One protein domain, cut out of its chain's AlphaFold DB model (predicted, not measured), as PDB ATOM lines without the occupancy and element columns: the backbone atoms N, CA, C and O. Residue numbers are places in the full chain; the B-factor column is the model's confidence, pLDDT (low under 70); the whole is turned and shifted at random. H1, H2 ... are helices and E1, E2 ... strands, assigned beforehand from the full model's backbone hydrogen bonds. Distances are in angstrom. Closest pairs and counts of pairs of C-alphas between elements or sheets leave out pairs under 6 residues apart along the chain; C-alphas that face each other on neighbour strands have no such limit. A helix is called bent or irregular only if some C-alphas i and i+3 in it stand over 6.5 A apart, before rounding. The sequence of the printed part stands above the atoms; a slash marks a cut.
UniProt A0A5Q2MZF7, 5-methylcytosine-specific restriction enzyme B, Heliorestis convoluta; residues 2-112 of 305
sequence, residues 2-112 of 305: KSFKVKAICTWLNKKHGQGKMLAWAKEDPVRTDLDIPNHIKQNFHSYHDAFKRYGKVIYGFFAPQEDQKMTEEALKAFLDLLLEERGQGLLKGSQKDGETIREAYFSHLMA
ATOM      1  N   LYS A   2     332.655 604.274 384.325       55.88
ATOM      2  CA  LYS A   2     332.729 604.346 385.802       55.88
ATOM      3  C   LYS A   2     332.683 602.983 386.526       55.88
ATOM      4  O   LYS A   2     333.624 602.627 387.221       55.88
ATOM      5  N   SER A   3     331.678 602.155 386.208       62.88
ATOM      6  CA  SER A   3     331.540 600.751 386.665       62.88
ATOM      7  C   SER A   3     332.818 599.913 386.549       62.88
ATOM      8  O   SER A   3     333.208 599.199 387.472       62.88
ATOM      9  N   PHE A   4     333.504 600.025 385.411       73.75
ATOM     10  CA  PHE A   4     334.623 599.149 385.091       73.75
ATOM     11  C   PHE A   4     335.854 599.455 385.942       73.75
ATOM     12  O   PHE A   4     336.580 598.529 386.287       73.75
ATOM     13  N   LYS A   5     336.070 600.723 386.319       85.38
ATOM     14  CA  LYS A   5     337.214 601.132 387.146       85.38
ATOM     15  C   LYS A   5     337.085 600.626 388.578       85.38
ATOM     16  O   LYS A   5     338.037 600.046 389.083       85.38
ATOM     17  N   VAL A   6     335.899 600.732 389.182       89.19
ATOM     18  CA  VAL A   6     335.636 600.175 390.523       89.19
ATOM     19  C   VAL A   6     335.849 598.661 390.536       89.19
ATOM     20  O   VAL A   6     336.535 598.136 391.414       89.19
ATOM     21  N   LYS A   7     335.328 597.949 389.526       88.38
ATOM     22  CA  LYS A   7     335.542 596.502 389.387       88.38
ATOM     23  C   LYS A   7     337.022 596.156 389.221       88.38
ATOM     24  O   LYS A   7     337.494 595.205 389.842       88.38
ATOM     25  N   ALA A   8     337.756 596.934 388.428       88.44
ATOM     26  CA  ALA A   8     339.186 596.750 388.218       88.44
ATOM     27  C   ALA A   8     339.998 596.970 389.505       88.44
ATOM     28  O   ALA A   8     340.825 596.122 389.830       88.44
ATOM     29  N   ILE A   9     339.697 598.022 390.277       92.44
ATOM     30  CA  ILE A   9     340.287 598.271 391.605       92.44
ATOM     31  C   ILE A   9     340.033 597.079 392.527       92.44
ATOM     32  O   ILE A   9     340.976 596.523 393.081       92.44
ATOM     33  N   CYS A  10     338.784 596.618 392.639       92.69
ATOM     34  CA  CYS A  10     338.454 595.491 393.515       92.69
ATOM     35  C   CYS A  10     339.160 594.198 393.083       92.69
ATOM     36  O   CYS A  10     339.650 593.443 393.918       92.69
ATOM     37  N   THR A  11     339.250 593.950 391.773       89.88
ATOM     38  CA  THR A  11     339.934 592.769 391.220       89.88
ATOM     39  C   THR A  11     341.429 592.818 391.513       89.88
ATOM     40  O   THR A  11     342.004 591.825 391.953       89.88
ATOM     41  N   TRP A  12     342.044 593.981 391.312       92.25
ATOM     42  CA  TRP A  12     343.447 594.217 391.614       92.25
ATOM     43  C   TRP A  12     343.755 594.014 393.100       92.25
ATOM     44  O   TRP A  12     344.661 593.249 393.420       92.25
ATOM     45  N   LEU A  13     342.963 594.609 393.997       92.56
ATOM     46  CA  LEU A  13     343.132 594.460 395.447       92.56
ATOM     47  C   LEU A  13     342.988 592.998 395.886       92.56
ATOM     48  O   LEU A  13     343.828 592.495 396.627       92.56
ATOM     49  N   ASN A  14     341.982 592.284 395.372       91.81
ATOM     50  CA  ASN A  14     341.803 590.858 395.657       91.81
ATOM     51  C   ASN A  14     342.982 590.013 395.167       91.81
ATOM     52  O   ASN A  14     343.414 589.099 395.864       91.81
ATOM     53  N   LYS A  15     343.522 590.303 393.979       88.88
ATOM     54  CA  LYS A  15     344.644 589.540 393.419       88.88
ATOM     55  C   LYS A  15     345.959 589.838 394.137       88.88
ATOM     56  O   LYS A  15     346.746 588.924 394.354       88.88
ATOM     57  N   LYS A  16     346.195 591.105 394.486       89.31
ATOM     58  CA  LYS A  16     347.426 591.559 395.141       89.31
ATOM     59  C   LYS A  16     347.479 591.137 396.609       89.31
ATOM     60  O   LYS A  16     348.523 590.682 397.060       89.31
ATOM     61  N   HIS A  17     346.359 591.256 397.321       89.38
ATOM     62  CA  HIS A  17     346.331 591.147 398.784       89.38
ATOM     63  C   HIS A  17     345.448 590.018 399.321       89.38
ATOM     64  O   HIS A  17     345.579 589.634 400.477       89.38
ATOM     65  N   GLY A  18     344.555 589.454 398.503       80.75
ATOM     66  CA  GLY A  18     343.527 588.526 398.976       80.75
ATOM     67  C   GLY A  18     344.032 587.161 399.434       80.75
ATOM     68  O   GLY A  18     343.372 586.536 400.256       80.75
ATOM     69  N   GLN A  19     345.167 586.669 398.919       82.75
ATOM     70  CA  GLN A  19     345.692 585.321 399.221       82.75
ATOM     71  C   GLN A  19     344.610 584.215 399.134       82.75
ATOM     72  O   GLN A  19     344.546 583.307 399.958       82.75
ATOM     73  N   GLY A  20     343.706 584.316 398.150       77.75
ATOM     74  CA  GLY A  20     342.567 583.402 397.972       77.75
ATOM     75  C   GLY A  20     341.270 583.815 398.687       77.75
ATOM     76  O   GLY A  20     340.222 583.234 398.413       77.75
ATOM     77  N   LYS A  21     341.296 584.840 399.545       84.62
ATOM     78  CA  LYS A  21     340.115 585.472 400.153       84.62
ATOM     79  C   LYS A  21     339.676 586.707 399.363       84.62
ATOM     80  O   LYS A  21     340.487 587.420 398.774       84.62
ATOM     81  N   MET A  22     338.373 586.979 399.373       90.06
ATOM     82  CA  MET A  22     337.813 588.212 398.822       90.06
ATOM     83  C   MET A  22     337.921 589.324 399.870       90.06
ATOM     84  O   MET A  22     337.347 589.203 400.947       90.06
ATOM     85  N   LEU A  23     338.637 590.398 399.545       93.38
ATOM     86  CA  LEU A  23     338.807 591.588 400.388       93.38
ATOM     87  C   LEU A  23     338.022 592.790 399.856       93.38
ATOM     88  O   LEU A  23     337.617 593.658 400.619       93.38
ATOM     89  N   ALA A  24     337.792 592.840 398.547       94.12
ATOM     90  CA  ALA A  24     337.034 593.880 397.875       94.12
ATOM     91  C   ALA A  24     335.928 593.296 397.004       94.12
ATOM     92  O   ALA A  24     336.066 592.224 396.411       94.12
ATOM     93  N   TRP A  25     334.852 594.055 396.853       93.94
ATOM     94  CA  TRP A  25     333.742 593.700 395.987       93.94
ATOM     95  C   TRP A  25     333.249 594.920 395.219       93.94
ATOM     96  O   TRP A  25     333.209 596.023 395.755       93.94
ATOM     97  N   ALA A  26     332.839 594.706 393.970       91.50
ATOM     98  CA  ALA A  26     332.226 595.719 393.123       91.50
ATOM     99  C   ALA A  26     330.905 595.206 392.558       91.50
ATOM    100  O   ALA A  26     330.804 594.043 392.154       91.50
ATOM    101  N   LYS A  27     329.920 596.097 392.459       86.62
ATOM    102  CA  LYS A  27     328.656 595.819 391.782       86.62
ATOM    103  C   LYS A  27     328.897 595.683 390.276       86.62
ATOM    104  O   LYS A  27     329.660 596.453 389.695       86.62
ATOM    105  N   GLU A  28     328.239 594.719 389.629       75.19
ATOM    106  CA  GLU A  28     328.373 594.526 388.175       75.19
ATOM    107  C   GLU A  28     327.880 595.741 387.384       75.19
ATOM    108  O   GLU A  28     328.540 596.181 386.439       75.19
ATOM    109  N   ASP A  29     326.752 596.308 387.810       73.38
ATOM    110  CA  ASP A  29     326.212 597.555 387.288       73.38
ATOM    111  C   ASP A  29     325.958 598.548 388.436       73.38
ATOM    112  O   ASP A  29     324.994 598.385 389.184       73.38
ATOM    113  N   PRO A  30     326.807 599.576 388.615       72.38
ATOM    114  CA  PRO A  30     326.671 600.552 389.688       72.38
ATOM    115  C   PRO A  30     325.420 601.421 389.547       72.38
ATOM    116  O   PRO A  30     324.966 601.967 390.543       72.38
ATOM    117  N   VAL A  31     324.842 601.560 388.348       75.94
ATOM    118  CA  VAL A  31     323.669 602.429 388.138       75.94
ATOM    119  C   VAL A  31     322.379 601.737 388.594       75.94
ATOM    120  O   VAL A  31     321.369 602.392 388.845       75.94
ATOM    121  N   ARG A  32     322.417 600.410 388.760       76.56
ATOM    122  CA  ARG A  32     321.295 599.616 389.259       76.56
ATOM    123  C   ARG A  32     321.162 599.722 390.775       76.56
ATOM    124  O   ARG A  32     321.801 598.991 391.537       76.56
ATOM    125  N   THR A  33     320.296 600.636 391.200       81.75
ATOM    126  CA  THR A  33     319.893 600.831 392.604       81.75
ATOM    127  C   THR A  33     318.782 599.879 393.051       81.75
ATOM    128  O   THR A  33     318.479 599.779 394.240       81.75
ATOM    129  N   ASP A  34     318.189 599.151 392.109       81.50
ATOM    130  CA  ASP A  34     317.200 598.108 392.353       81.50
ATOM    131  C   ASP A  34     317.840 596.791 392.828       81.50
ATOM    132  O   ASP A  34     317.197 596.012 393.530       81.50
ATOM    133  N   LEU A  35     319.121 596.570 392.507       81.56
ATOM    134  CA  LEU A  35     319.903 595.426 392.975       81.56
ATOM    135  C   LEU A  35     320.672 595.747 394.257       81.56
ATOM    136  O   LEU A  35     321.491 596.668 394.301       81.56
ATOM    137  N   ASP A  36     320.453 594.927 395.279       88.00
ATOM    138  CA  ASP A  36     321.209 594.956 396.530       88.00
ATOM    139  C   ASP A  36     322.473 594.071 396.450       88.00
ATOM    140  O   ASP A  36     322.655 593.288 395.513       88.00
ATOM    141  N   ILE A  37     323.360 594.192 397.437       89.06
ATOM    142  CA  ILE A  37     324.532 593.326 397.592       89.06
ATOM    143  C   ILE A  37     324.061 591.862 397.737       89.06
ATOM    144  O   ILE A  37     323.188 591.592 398.569       89.06
ATOM    145  N   PRO A  38     324.630 590.900 396.982       90.56
ATOM    146  CA  PRO A  38     324.240 589.495 397.074       90.56
ATOM    147  C   PRO A  38     324.414 588.907 398.482       90.56
ATOM    148  O   PRO A  38     325.381 589.218 399.179       90.56
ATOM    149  N   ASN A  39     323.531 587.984 398.876       89.69
ATOM    150  CA  ASN A  39     323.545 587.390 400.223       89.69
ATOM    151  C   ASN A  39     324.876 586.708 400.576       89.69
ATOM    152  O   ASN A  39     325.363 586.885 401.687       89.69
ATOM    153  N   HIS A  40     325.500 586.000 399.630       90.75
ATOM    154  CA  HIS A  40     326.801 585.360 399.858       90.75
ATOM    155  C   HIS A  40     327.912 586.384 400.161       90.75
ATOM    156  O   HIS A  40     328.791 586.120 400.974       90.75
ATOM    157  N   ILE A  41     327.850 587.585 399.573       91.81
ATOM    158  CA  ILE A  41     328.790 588.674 399.877       91.81
ATOM    159  C   ILE A  41     328.519 589.221 401.278       91.81
ATOM    160  O   ILE A  41     329.450 589.367 402.064       91.81
ATOM    161  N   LYS A  42     327.251 589.460 401.636       91.00
ATOM    162  CA  LYS A  42     326.886 589.913 402.990       91.00
ATOM    163  C   LYS A  42     327.345 588.929 404.072       91.00
ATOM    164  O   LYS A  42     327.808 589.363 405.120       91.00
ATOM    165  N   GLN A  43     327.254 587.624 403.806       89.31
ATOM    166  CA  GLN A  43     327.743 586.569 404.701       89.31
ATOM    167  C   GLN A  43     329.270 586.597 404.841       89.31
ATOM    168  O   GLN A  43     329.784 586.579 405.959       89.31
ATOM    169  N   ASN A  44     329.996 586.716 403.725       89.75
ATOM    170  CA  ASN A  44     331.459 586.796 403.731       89.75
ATOM    171  C   ASN A  44     331.985 588.025 404.497       89.75
ATOM    172  O   ASN A  44     333.062 587.964 405.081       89.75
ATOM    173  N   PHE A  45     331.216 589.118 404.531       91.06
ATOM    174  CA  PHE A  45     331.564 590.381 405.189       91.06
ATOM    175  C   PHE A  45     330.607 590.723 406.347       91.06
ATOM    176  O   PHE A  45     330.179 591.868 406.495       91.06
ATOM    177  N   HIS A  46     330.253 589.731 407.173       89.06
ATOM    178  CA  HIS A  46     329.234 589.861 408.227       89.06
ATOM    179  C   HIS A  46     329.478 591.017 409.217       89.06
ATOM    180  O   HIS A  46     328.520 591.640 409.672       89.06
ATOM    181  N   SER A  47     330.738 591.357 409.509       91.19
ATOM    182  CA  SER A  47     331.109 592.473 410.393       91.19
ATOM    183  C   SER A  47     330.669 593.850 409.877       91.19
ATOM    184  O   SER A  47     330.580 594.795 410.655       91.19
ATOM    185  N   TYR A  48     330.339 593.970 408.586       92.44
ATOM    186  CA  TYR A  48     329.889 595.210 407.943       92.44
ATOM    187  C   TYR A  48     328.381 595.222 407.648       92.44
ATOM    188  O   TYR A  48     327.905 596.034 406.849       92.44
ATOM    189  N   HIS A  49     327.609 594.338 408.292       91.12
ATOM    190  CA  HIS A  49     326.169 594.192 408.066       91.12
ATOM    191  C   HIS A  49     325.402 595.525 408.125       91.12
ATOM    192  O   HIS A  49     324.573 595.793 407.253       91.12
ATOM    193  N   ASP A  50     325.704 596.394 409.092       93.38
ATOM    194  CA  ASP A  50     324.998 597.673 409.251       93.38
ATOM    195  C   ASP A  50     325.242 598.635 408.084       93.38
ATOM    196  O   ASP A  50     324.318 599.321 407.631       93.38
ATOM    197  N   ALA A  51     326.455 598.632 407.524       93.12
ATOM    198  CA  ALA A  51     326.765 599.397 406.323       93.12
ATOM    199  C   ALA A  51     325.974 598.868 405.119       93.12
ATOM    200  O   ALA A  51     325.409 599.654 404.357       93.12
ATOM    201  N   PHE A  52     325.861 597.544 404.967       93.25
ATOM    202  CA  PHE A  52     325.089 596.939 403.879       93.25
ATOM    203  C   PHE A  52     323.586 597.154 404.037       93.25
ATOM    204  O   PHE A  52     322.905 597.415 403.049       93.25
ATOM    205  N   LYS A  53     323.063 597.121 405.267       91.81
ATOM    206  CA  LYS A  53     321.662 597.448 405.554       91.81
ATOM    207  C   LYS A  53     321.338 598.894 405.176       91.81
ATOM    208  O   LYS A  53     320.264 599.159 404.642       91.81
ATOM    209  N   ARG A  54     322.265 599.823 405.431       93.62
ATOM    210  CA  ARG A  54     322.076 601.251 405.144       93.62
ATOM    211  C   ARG A  54     322.310 601.615 403.676       93.62
ATOM    212  O   ARG A  54     321.570 602.432 403.138       93.62
ATOM    213  N   TYR A  55     323.324 601.033 403.036       93.50
ATOM    214  CA  TYR A  55     323.830 601.492 401.736       93.50
ATOM    215  C   TYR A  55     323.895 600.412 400.645       93.50
ATOM    216  O   TYR A  55     324.319 600.714 399.532       93.50
ATOM    217  N   GLY A  56     323.479 599.167 400.889       88.50
ATOM    218  CA  GLY A  56     323.700 598.049 399.956       88.50
ATOM    219  C   GLY A  56     323.147 598.265 398.537       88.50
ATOM    220  O   GLY A  56     323.789 597.922 397.539       88.50
ATOM    221  N   LYS A  57     322.022 598.976 398.412       88.56
ATOM    222  CA  LYS A  57     321.451 599.369 397.112       88.56
ATOM    223  C   LYS A  57     322.304 600.370 396.327       88.56
ATOM    224  O   LYS A  57     322.231 600.387 395.104       88.56
ATOM    225  N   VAL A  58     323.137 601.171 396.987       88.38
ATOM    226  CA  VAL A  58     323.888 602.275 396.357       88.38
ATOM    227  C   VAL A  58     325.406 602.097 396.382       88.38
ATOM    228  O   VAL A  58     326.106 602.815 395.678       88.38
ATOM    229  N   ILE A  59     325.938 601.139 397.143       88.12
ATOM    230  CA  ILE A  59     327.373 600.834 397.130       88.12
ATOM    231  C   ILE A  59     327.787 600.348 395.732       88.12
ATOM    232  O   ILE A  59     327.301 599.328 395.238       88.12
ATOM    233  N   TYR A  60     328.721 601.071 395.110       84.12
ATOM    234  CA  TYR A  60     329.333 600.699 393.828       84.12
ATOM    235  C   TYR A  60     330.445 599.666 393.997       84.12
ATOM    236  O   TYR A  60     330.631 598.794 393.150       84.12
ATOM    237  N   GLY A  61     331.167 599.759 395.107       90.56
ATOM    238  CA  GLY A  61     332.165 598.801 395.536       90.56
ATOM    239  C   GLY A  61     332.738 599.195 396.888       90.56
ATOM    240  O   GLY A  61     332.538 600.319 397.349       90.56
ATOM    241  N   PHE A  62     333.406 598.252 397.533       93.44
ATOM    242  CA  PHE A  62     334.032 598.450 398.830       93.44
ATOM    243  C   PHE A  62     335.268 597.570 398.967       93.44
ATOM    244  O   PHE A  62     335.451 596.601 398.228       93.44
ATOM    245  N   PHE A  63     336.081 597.906 399.959       94.38
ATOM    246  CA  PHE A  63     337.196 597.109 400.434       94.38
ATOM    247  C   PHE A  63     337.072 596.963 401.952       94.38
ATOM    248  O   PHE A  63     336.808 597.945 402.648       94.38
ATOM    249  N   ALA A  64     337.211 595.738 402.446       92.31
ATOM    250  CA  ALA A  64     337.181 595.411 403.860       92.31
ATOM    251  C   ALA A  64     338.623 595.370 404.398       92.31
ATOM    252  O   ALA A  64     339.369 594.448 404.044       92.31
ATOM    253  N   PRO A  65     339.034 596.351 405.222       86.50
ATOM    254  CA  PRO A  65     340.386 596.399 405.766       86.50
ATOM    255  C   PRO A  65     340.722 595.155 406.595       86.50
ATOM    256  O   PRO A  65     339.853 594.550 407.221       86.50
ATOM    257  N   GLN A  66     342.003 594.790 406.582       82.06
ATOM    258  CA  GLN A  66     342.592 593.759 407.443       82.06
ATOM    259  C   GLN A  66     343.621 594.423 408.374       82.06
ATOM    260  O   GLN A  66     343.708 595.648 408.427       82.06
ATOM    261  N   GLU A  67     344.420 593.629 409.086       84.81
ATOM    262  CA  GLU A  67     345.461 594.133 409.998       84.81
ATOM    263  C   GLU A  67     346.567 594.940 409.284       84.81
ATOM    264  O   GLU A  67     347.212 595.787 409.897       84.81
ATOM    265  N   ASP A  68     346.761 594.733 407.975       85.88
ATOM    266  CA  ASP A  68     347.741 595.480 407.184       85.88
ATOM    267  C   ASP A  68     347.261 596.915 406.874       85.88
ATOM    268  O   ASP A  68     346.397 597.164 406.018       85.88
ATOM    269  N   GLN A  69     347.875 597.885 407.557       88.25
ATOM    270  CA  GLN A  69     347.635 599.312 407.340       88.25
ATOM    271  C   GLN A  69     348.071 599.797 405.954       88.25
ATOM    272  O   GLN A  69     347.374 600.626 405.371       88.25
ATOM    273  N   LYS A  70     349.175 599.283 405.394       89.19
ATOM    274  CA  LYS A  70     349.670 599.722 404.076       89.19
ATOM    275  C   LYS A  70     348.708 599.311 402.973       89.19
ATOM    276  O   LYS A  70     348.413 600.099 402.079       89.19
ATOM    277  N   MET A  71     348.181 598.093 403.065       89.75
ATOM    278  CA  MET A  71     347.142 597.601 402.164       89.75
ATOM    279  C   MET A  71     345.891 598.489 402.220       89.75
ATOM    280  O   MET A  71     345.328 598.850 401.186       89.75
ATOM    281  N   THR A  72     345.458 598.842 403.431       92.12
ATOM    282  CA  THR A  72     344.275 599.685 403.639       92.12
ATOM    283  C   THR A  72     344.480 601.092 403.079       92.12
ATOM    284  O   THR A  72     343.586 601.621 402.420       92.12
ATOM    285  N   GLU A  73     345.663 601.675 403.282       93.56
ATOM    286  CA  GLU A  73     346.033 602.968 402.705       93.56
ATOM    287  C   GLU A  73     346.019 602.922 401.170       93.56
ATOM    288  O   GLU A  73     345.430 603.793 400.532       93.56
ATOM    289  N   GLU A  74     346.603 601.885 400.566       92.81
ATOM    290  CA  GLU A  74     346.630 601.706 399.111       92.81
ATOM    291  C   GLU A  74     345.219 601.562 398.517       92.81
ATOM    292  O   GLU A  74     344.892 602.205 397.515       92.81
ATOM    293  N   ALA A  75     344.355 600.765 399.153       94.00
ATOM    294  CA  ALA A  75     342.959 600.638 398.748       94.00
ATOM    295  C   ALA A  75     342.226 601.984 398.839       94.00
ATOM    296  O   ALA A  75     341.526 602.373 397.902       94.00
ATOM    297  N   LEU A  76     342.410 602.713 399.944       94.25
ATOM    298  CA  LEU A  76     341.781 604.013 400.159       94.25
ATOM    299  C   LEU A  76     342.211 605.026 399.091       94.25
ATOM    300  O   LEU A  76     341.346 605.673 398.498       94.25
ATOM    301  N   LYS A  77     343.514 605.115 398.795       94.75
ATOM    302  CA  LYS A  77     344.047 605.963 397.718       94.75
ATOM    303  C   LYS A  77     343.404 605.624 396.376       94.75
ATOM    304  O   LYS A  77     342.863 606.513 395.735       94.75
ATOM    305  N   ALA A  78     343.335 604.346 395.997       93.56
ATOM    306  CA  ALA A  78     342.721 603.937 394.730       93.56
ATOM    307  C   ALA A  78     341.251 604.377 394.590       93.56
ATOM    308  O   ALA A  78     340.839 604.853 393.529       93.56
ATOM    309  N   PHE A  79     340.449 604.236 395.651       93.31
ATOM    310  CA  PHE A  79     339.050 604.677 395.636       93.31
ATOM    311  C   PHE A  79     338.911 606.205 395.628       93.31
ATOM    312  O   PHE A  79     338.036 606.725 394.933       93.31
ATOM    313  N   LEU A  80     339.751 606.926 396.376       92.81
ATOM    314  CA  LEU A  80     339.721 608.390 396.428       92.81
ATOM    315  C   LEU A  80     340.228 609.025 395.131       92.81
ATOM    316  O   LEU A  80     339.598 609.956 394.635       92.81
ATOM    317  N   ASP A  81     341.291 608.491 394.536       92.00
ATOM    318  CA  ASP A  81     341.807 608.931 393.240       92.00
ATOM    319  C   ASP A  81     340.733 608.772 392.156       92.00
ATOM    320  O   ASP A  81     340.499 609.685 391.361       92.00
ATOM    321  N   LEU A  82     340.006 607.647 392.173       89.19
ATOM    322  CA  LEU A  82     338.867 607.435 391.285       89.19
ATOM    323  C   LEU A  82     337.734 608.439 391.554       89.19
ATOM    324  O   LEU A  82     337.169 608.981 390.605       89.19
ATOM    325  N   LEU A  83     337.403 608.704 392.821       89.06
ATOM    326  CA  LEU A  83     336.378 609.685 393.197       89.06
ATOM    327  C   LEU A  83     336.725 611.093 392.691       89.06
ATOM    328  O   LEU A  83     335.847 611.792 392.180       89.06
ATOM    329  N   LEU A  84     337.986 611.509 392.825       87.69
ATOM    330  CA  LEU A  84     338.476 612.794 392.326       87.69
ATOM    331  C   LEU A  84     338.399 612.850 390.797       87.69
ATOM    332  O   LEU A  84     337.827 613.798 390.253       87.69
ATOM    333  N   GLU A  85     338.865 611.801 390.110       84.94
ATOM    334  CA  GLU A  85     338.777 611.696 388.649       84.94
ATOM    335  C   GLU A  85     337.317 611.804 388.171       84.94
ATOM    336  O   GLU A  85     337.019 612.512 387.209       84.94
ATOM    337  N   GLU A  86     336.372 611.158 388.863       82.25
ATOM    338  CA  GLU A  86     334.942 611.225 388.534       82.25
ATOM    339  C   GLU A  86     334.313 612.606 388.745       82.25
ATOM    340  O   GLU A  86     333.292 612.907 388.116       82.25
ATOM    341  N   ARG A  87     334.922 613.440 389.594       83.94
ATOM    342  CA  ARG A  87     334.547 614.840 389.828       83.94
ATOM    343  C   ARG A  87     335.298 615.819 388.922       83.94
ATOM    344  O   ARG A  87     335.100 617.023 389.051       83.94
ATOM    345  N   GLY A  88     336.148 615.323 388.019       79.50
ATOM    346  CA  GLY A  88     336.989 616.160 387.163       79.50
ATOM    347  C   GLY A  88     338.106 616.877 387.925       79.50
ATOM    348  O   GLY A  88     338.611 617.891 387.450       79.50
ATOM    349  N   GLN A  89     338.476 616.380 389.108       84.19
ATOM    350  CA  GLN A  89     339.555 616.923 389.928       84.19
ATOM    351  C   GLN A  89     340.829 616.096 389.733       84.19
ATOM    352  O   GLN A  89     340.799 614.868 389.754       84.19
ATOM    353  N   GLY A  90     341.954 616.780 389.527       80.88
ATOM    354  CA  GLY A  90     343.269 616.152 389.424       80.88
ATOM    355  C   GLY A  90     343.941 615.976 390.784       80.88
ATOM    356  O   GLY A  90     343.630 616.684 391.743       80.88
ATOM    357  N   LEU A  91     344.908 615.063 390.847       85.25
ATOM    358  CA  LEU A  91     345.773 614.901 392.015       85.25
ATOM    359  C   LEU A  91     346.755 616.071 392.151       85.25
ATOM    360  O   LEU A  91     347.167 616.691 391.164       85.25
ATOM    361  N   LEU A  92     347.173 616.333 393.391       86.12
ATOM    362  CA  LEU A  92     348.247 617.278 393.699       86.12
ATOM    363  C   LEU A  92     349.546 616.859 392.998       86.12
ATOM    364  O   LEU A  92     349.837 615.670 392.902       86.12
ATOM    365  N   LYS A  93     350.370 617.833 392.579       80.44
ATOM    366  CA  LYS A  93     351.633 617.582 391.850       80.44
ATOM    367  C   LYS A  93     352.535 616.544 392.533       80.44
ATOM    368  O   LYS A  93     353.078 615.681 391.855       80.44
ATOM    369  N   GLY A  94     352.654 616.591 393.864       86.00
ATOM    370  CA  GLY A  94     353.466 615.638 394.636       86.00
ATOM    371  C   GLY A  94     352.925 614.202 394.660       86.00
ATOM    372  O   GLY A  94     353.685 613.275 394.912       86.00
ATOM    373  N   SER A  95     351.638 614.006 394.362       87.75
ATOM    374  CA  SER A  95     350.947 612.711 394.410       87.75
ATOM    375  C   SER A  95     350.674 612.117 393.027       87.75
ATOM    376  O   SER A  95     350.189 610.993 392.942       87.75
ATOM    377  N   GLN A  96     350.996 612.829 391.939       80.81
ATOM    378  CA  GLN A  96     350.713 612.368 390.572       80.81
ATOM    379  C   GLN A  96     351.386 611.030 390.255       80.81
ATOM    380  O   GLN A  96     350.736 610.143 389.720       80.81
ATOM    381  N   LYS A  97     352.650 610.849 390.658       80.31
ATOM    382  CA  LYS A  97     353.394 609.604 390.414       80.31
ATOM    383  C   LYS A  97     352.818 608.404 391.177       80.31
ATOM    384  O   LYS A  97     352.755 607.303 390.634       80.31
ATOM    385  N   ASP A  98     352.402 608.612 392.428       87.00
ATOM    386  CA  ASP A  98     351.763 607.572 393.254       87.00
ATOM    387  C   ASP A  98     350.411 607.172 392.639       87.00
ATOM    388  O   ASP A  98     350.167 605.997 392.368       87.00
ATOM    389  N   GLY A  99     349.588 608.166 392.285       85.31
ATOM    390  CA  GLY A  99     348.305 607.941 391.623       85.31
ATOM    391  C   GLY A  99     348.427 607.287 390.245       85.31
ATOM    392  O   GLY A  99     347.636 606.409 389.912       85.31
ATOM    393  N   GLU A 100     349.438 607.643 389.447       83.12
ATOM    394  CA  GLU A 100     349.747 606.957 388.184       83.12
ATOM    395  C   GLU A 100     350.121 605.492 388.419       83.12
ATOM    396  O   GLU A 100     349.592 604.618 387.736       83.12
ATOM    397  N   THR A 101     350.945 605.208 389.431       85.69
ATOM    398  CA  THR A 101     351.347 603.837 389.785       85.69
ATOM    399  C   THR A 101     350.137 602.987 390.189       85.69
ATOM    400  O   THR A 101     349.948 601.880 389.677       85.69
ATOM    401  N   ILE A 102     349.274 603.510 391.067       87.69
ATOM    402  CA  ILE A 102     348.032 602.841 391.490       87.69
ATOM    403  C   ILE A 102     347.107 602.636 390.290       87.69
ATOM    404  O   ILE A 102     346.565 601.542 390.088       87.69
ATOM    405  N   ARG A 103     346.955 603.677 389.465       84.62
ATOM    406  CA  ARG A 103     346.146 603.632 388.253       84.62
ATOM    407  C   ARG A 103     346.616 602.538 387.320       84.62
ATOM    408  O   ARG A 103     345.798 601.715 386.935       84.62
ATOM    409  N   GLU A 104     347.892 602.488 386.969       81.56
ATOM    410  CA  GLU A 104     348.448 601.443 386.107       81.56
ATOM    411  C   GLU A 104     348.195 600.039 386.674       81.56
ATOM    412  O   GLU A 104     347.771 599.135 385.942       81.56
ATOM    413  N   ALA A 105     348.358 599.876 387.990       84.88
ATOM    414  CA  ALA A 105     348.178 598.604 388.671       84.88
ATOM    415  C   ALA A 105     346.744 598.061 388.534       84.88
ATOM    416  O   ALA A 105     346.557 596.919 388.089       84.88
ATOM    417  N   TYR A 106     345.714 598.868 388.824       85.75
ATOM    418  CA  TYR A 106     344.333 598.413 388.632       85.75
ATOM    419  C   TYR A 106     343.893 598.442 387.166       85.75
ATOM    420  O   TYR A 106     343.069 597.626 386.758       85.75
ATOM    421  N   PHE A 107     344.439 599.331 386.333       78.88
ATOM    422  CA  PHE A 107     344.043 599.444 384.927       78.88
ATOM    423  C   PHE A 107     344.406 598.190 384.120       78.88
ATOM    424  O   PHE A 107     343.656 597.806 383.222       78.88
ATOM    425  N   SER A 108     345.472 597.473 384.499       71.25
ATOM    426  CA  SER A 108     345.789 596.147 383.939       71.25
ATOM    427  C   SER A 108     344.661 595.114 384.130       71.25
ATOM    428  O   SER A 108     344.473 594.233 383.295       71.25
ATOM    429  N   HIS A 109     343.849 595.265 385.180       77.31
ATOM    430  CA  HIS A 109     342.690 594.413 385.470       77.31
ATOM    431  C   HIS A 109     341.409 594.907 384.784       77.31
ATOM    432  O   HIS A 109     340.451 594.150 384.638       77.31
ATOM    433  N   LEU A 110     341.389 596.164 384.327       69.44
ATOM    434  CA  LEU A 110     340.316 596.710 383.493       69.44
ATOM    435  C   LEU A 110     340.353 596.120 382.075       69.44
ATOM    436  O   LEU A 110     339.311 595.979 381.437       69.44
ATOM    437  N   MET A 111     341.555 595.774 381.600       64.50
ATOM    438  CA  MET A 111     341.830 595.248 380.260       64.50
ATOM    439  C   MET A 111     342.540 593.895 380.328       64.50
ATOM    440  O   MET A 111     343.564 593.694 379.676       64.50
ATOM    441  N   ALA A 112     341.998 592.971 381.128       65.62
ATOM    442  CA  ALA A 112     342.503 591.605 381.157       65.62
ATOM    443  C   ALA A 112     342.530 591.035 379.722       65.62
ATOM    444  O   ALA A 112     341.530 591.156 379.001       65.62
TER     445      ALA A 112
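AT A GLANCE: This is residues 2 to 112 of the 305 residues of the protein "5-methylcytosine-specific restriction enzyme B" of Heliorestis convoluta (UniProt A0A5Q2MZF7). A tiny ladder of two short strands, E1 and E2, stands in the middle; on one side of it H1 and H4 run side by side in opposite directions, and H5 crosses that pair on the side away from the strands. Beyond the ladder's other side, H2 and H3 make a small corner of their own, reached from E1 by a long loop. The printed part has 111 residues, with five named helices and two named strands in the order H1, E1, H2, H3, E2, H4, H5; the strands are antiparallel, in the order E1 - E2, and the class is mostly helix. The whole is compact, with a radius of gyration of the C-alphas of 14.1 A and spans of 41 by 30 by 27 A.

IN THESE COORDINATES: Start at C-alpha 24, at (337.034, 593.880, 397.875), where E1, residues 24 to 26, begins; its partner E2 is residues 61 to 63. Find C-alpha 2 at (332.729, 604.346, 385.802); from there H1, residues 2 to 17, runs 23.0 A. H4, residues 69 to 86, runs 25.6 A. H5, residues 93 to 110, runs 25.2 A to C-alpha 110 at (340.316, 596.710, 383.493), with a kink of 31 degrees near residue 104. H2 is residues 39 to 44 and H3 residues 46 to 55. H3 and H5 are irregular: C-alphas 47 and 50 are 8.1 A apart, and C-alphas 94 and 97 are 7.4 A apart.

HOW THE PARTS SIT: Look first between E1 and E2, antiparallel at 178 degrees, where N 25 and O 62 are within hydrogen-bond range at 3.0 A, and N 62 and O 25 at 2.9 A. The closest C-alphas of H1 and E1 are those of Cys 10 and Ala 24, 4.9 A apart; those of E2 and H4 are Phe 63 and Ala 75, 7.0 A. H1 and H4 touch, closest at the C-alphas of Ile 9 and Ala 78, 6.9 A, at a shallow tilt of 12 degrees, opposite ways. H5 touches H1 with residues 105 to 110 alone, closest at the C-alphas of Ala 8 and Leu 110, 4.9 A, about perpendicular at 89 degrees. H5 touches H4 with residues 99 to 103 alone, closest at the C-alphas of Ala 78 and Ile 102, 6.3 A, also about perpendicular at 89 degrees. H2 and H3 only just touch, with 3 pairs of C-alphas within 8 A, and only at the corner by their link; the closest C-alphas are those of Lys 42 and His 49, 6.7 A. H2 and H3 are each apart from H1, H4 and H5. In H2 and H4 every O i to N i+4 pair is within hydrogen-bond range; in H1 11 of 12 are, in H3 4 of 6 and in H5 11 of 14.

THE WHOLE: The two C-alphas farthest apart are those of Asn 39 and Lys 93, at 42.1 A. The printed part, residues 2 to 112, has no cut. The link from E1 to H2, residues 27 to 38, is long; the links H2 to H3, H3 to E2 and E2 to H4 are tight. The mean pLDDT of the printed part is 86.2, and residues 2 to 3 and 110 to 112 are under 70.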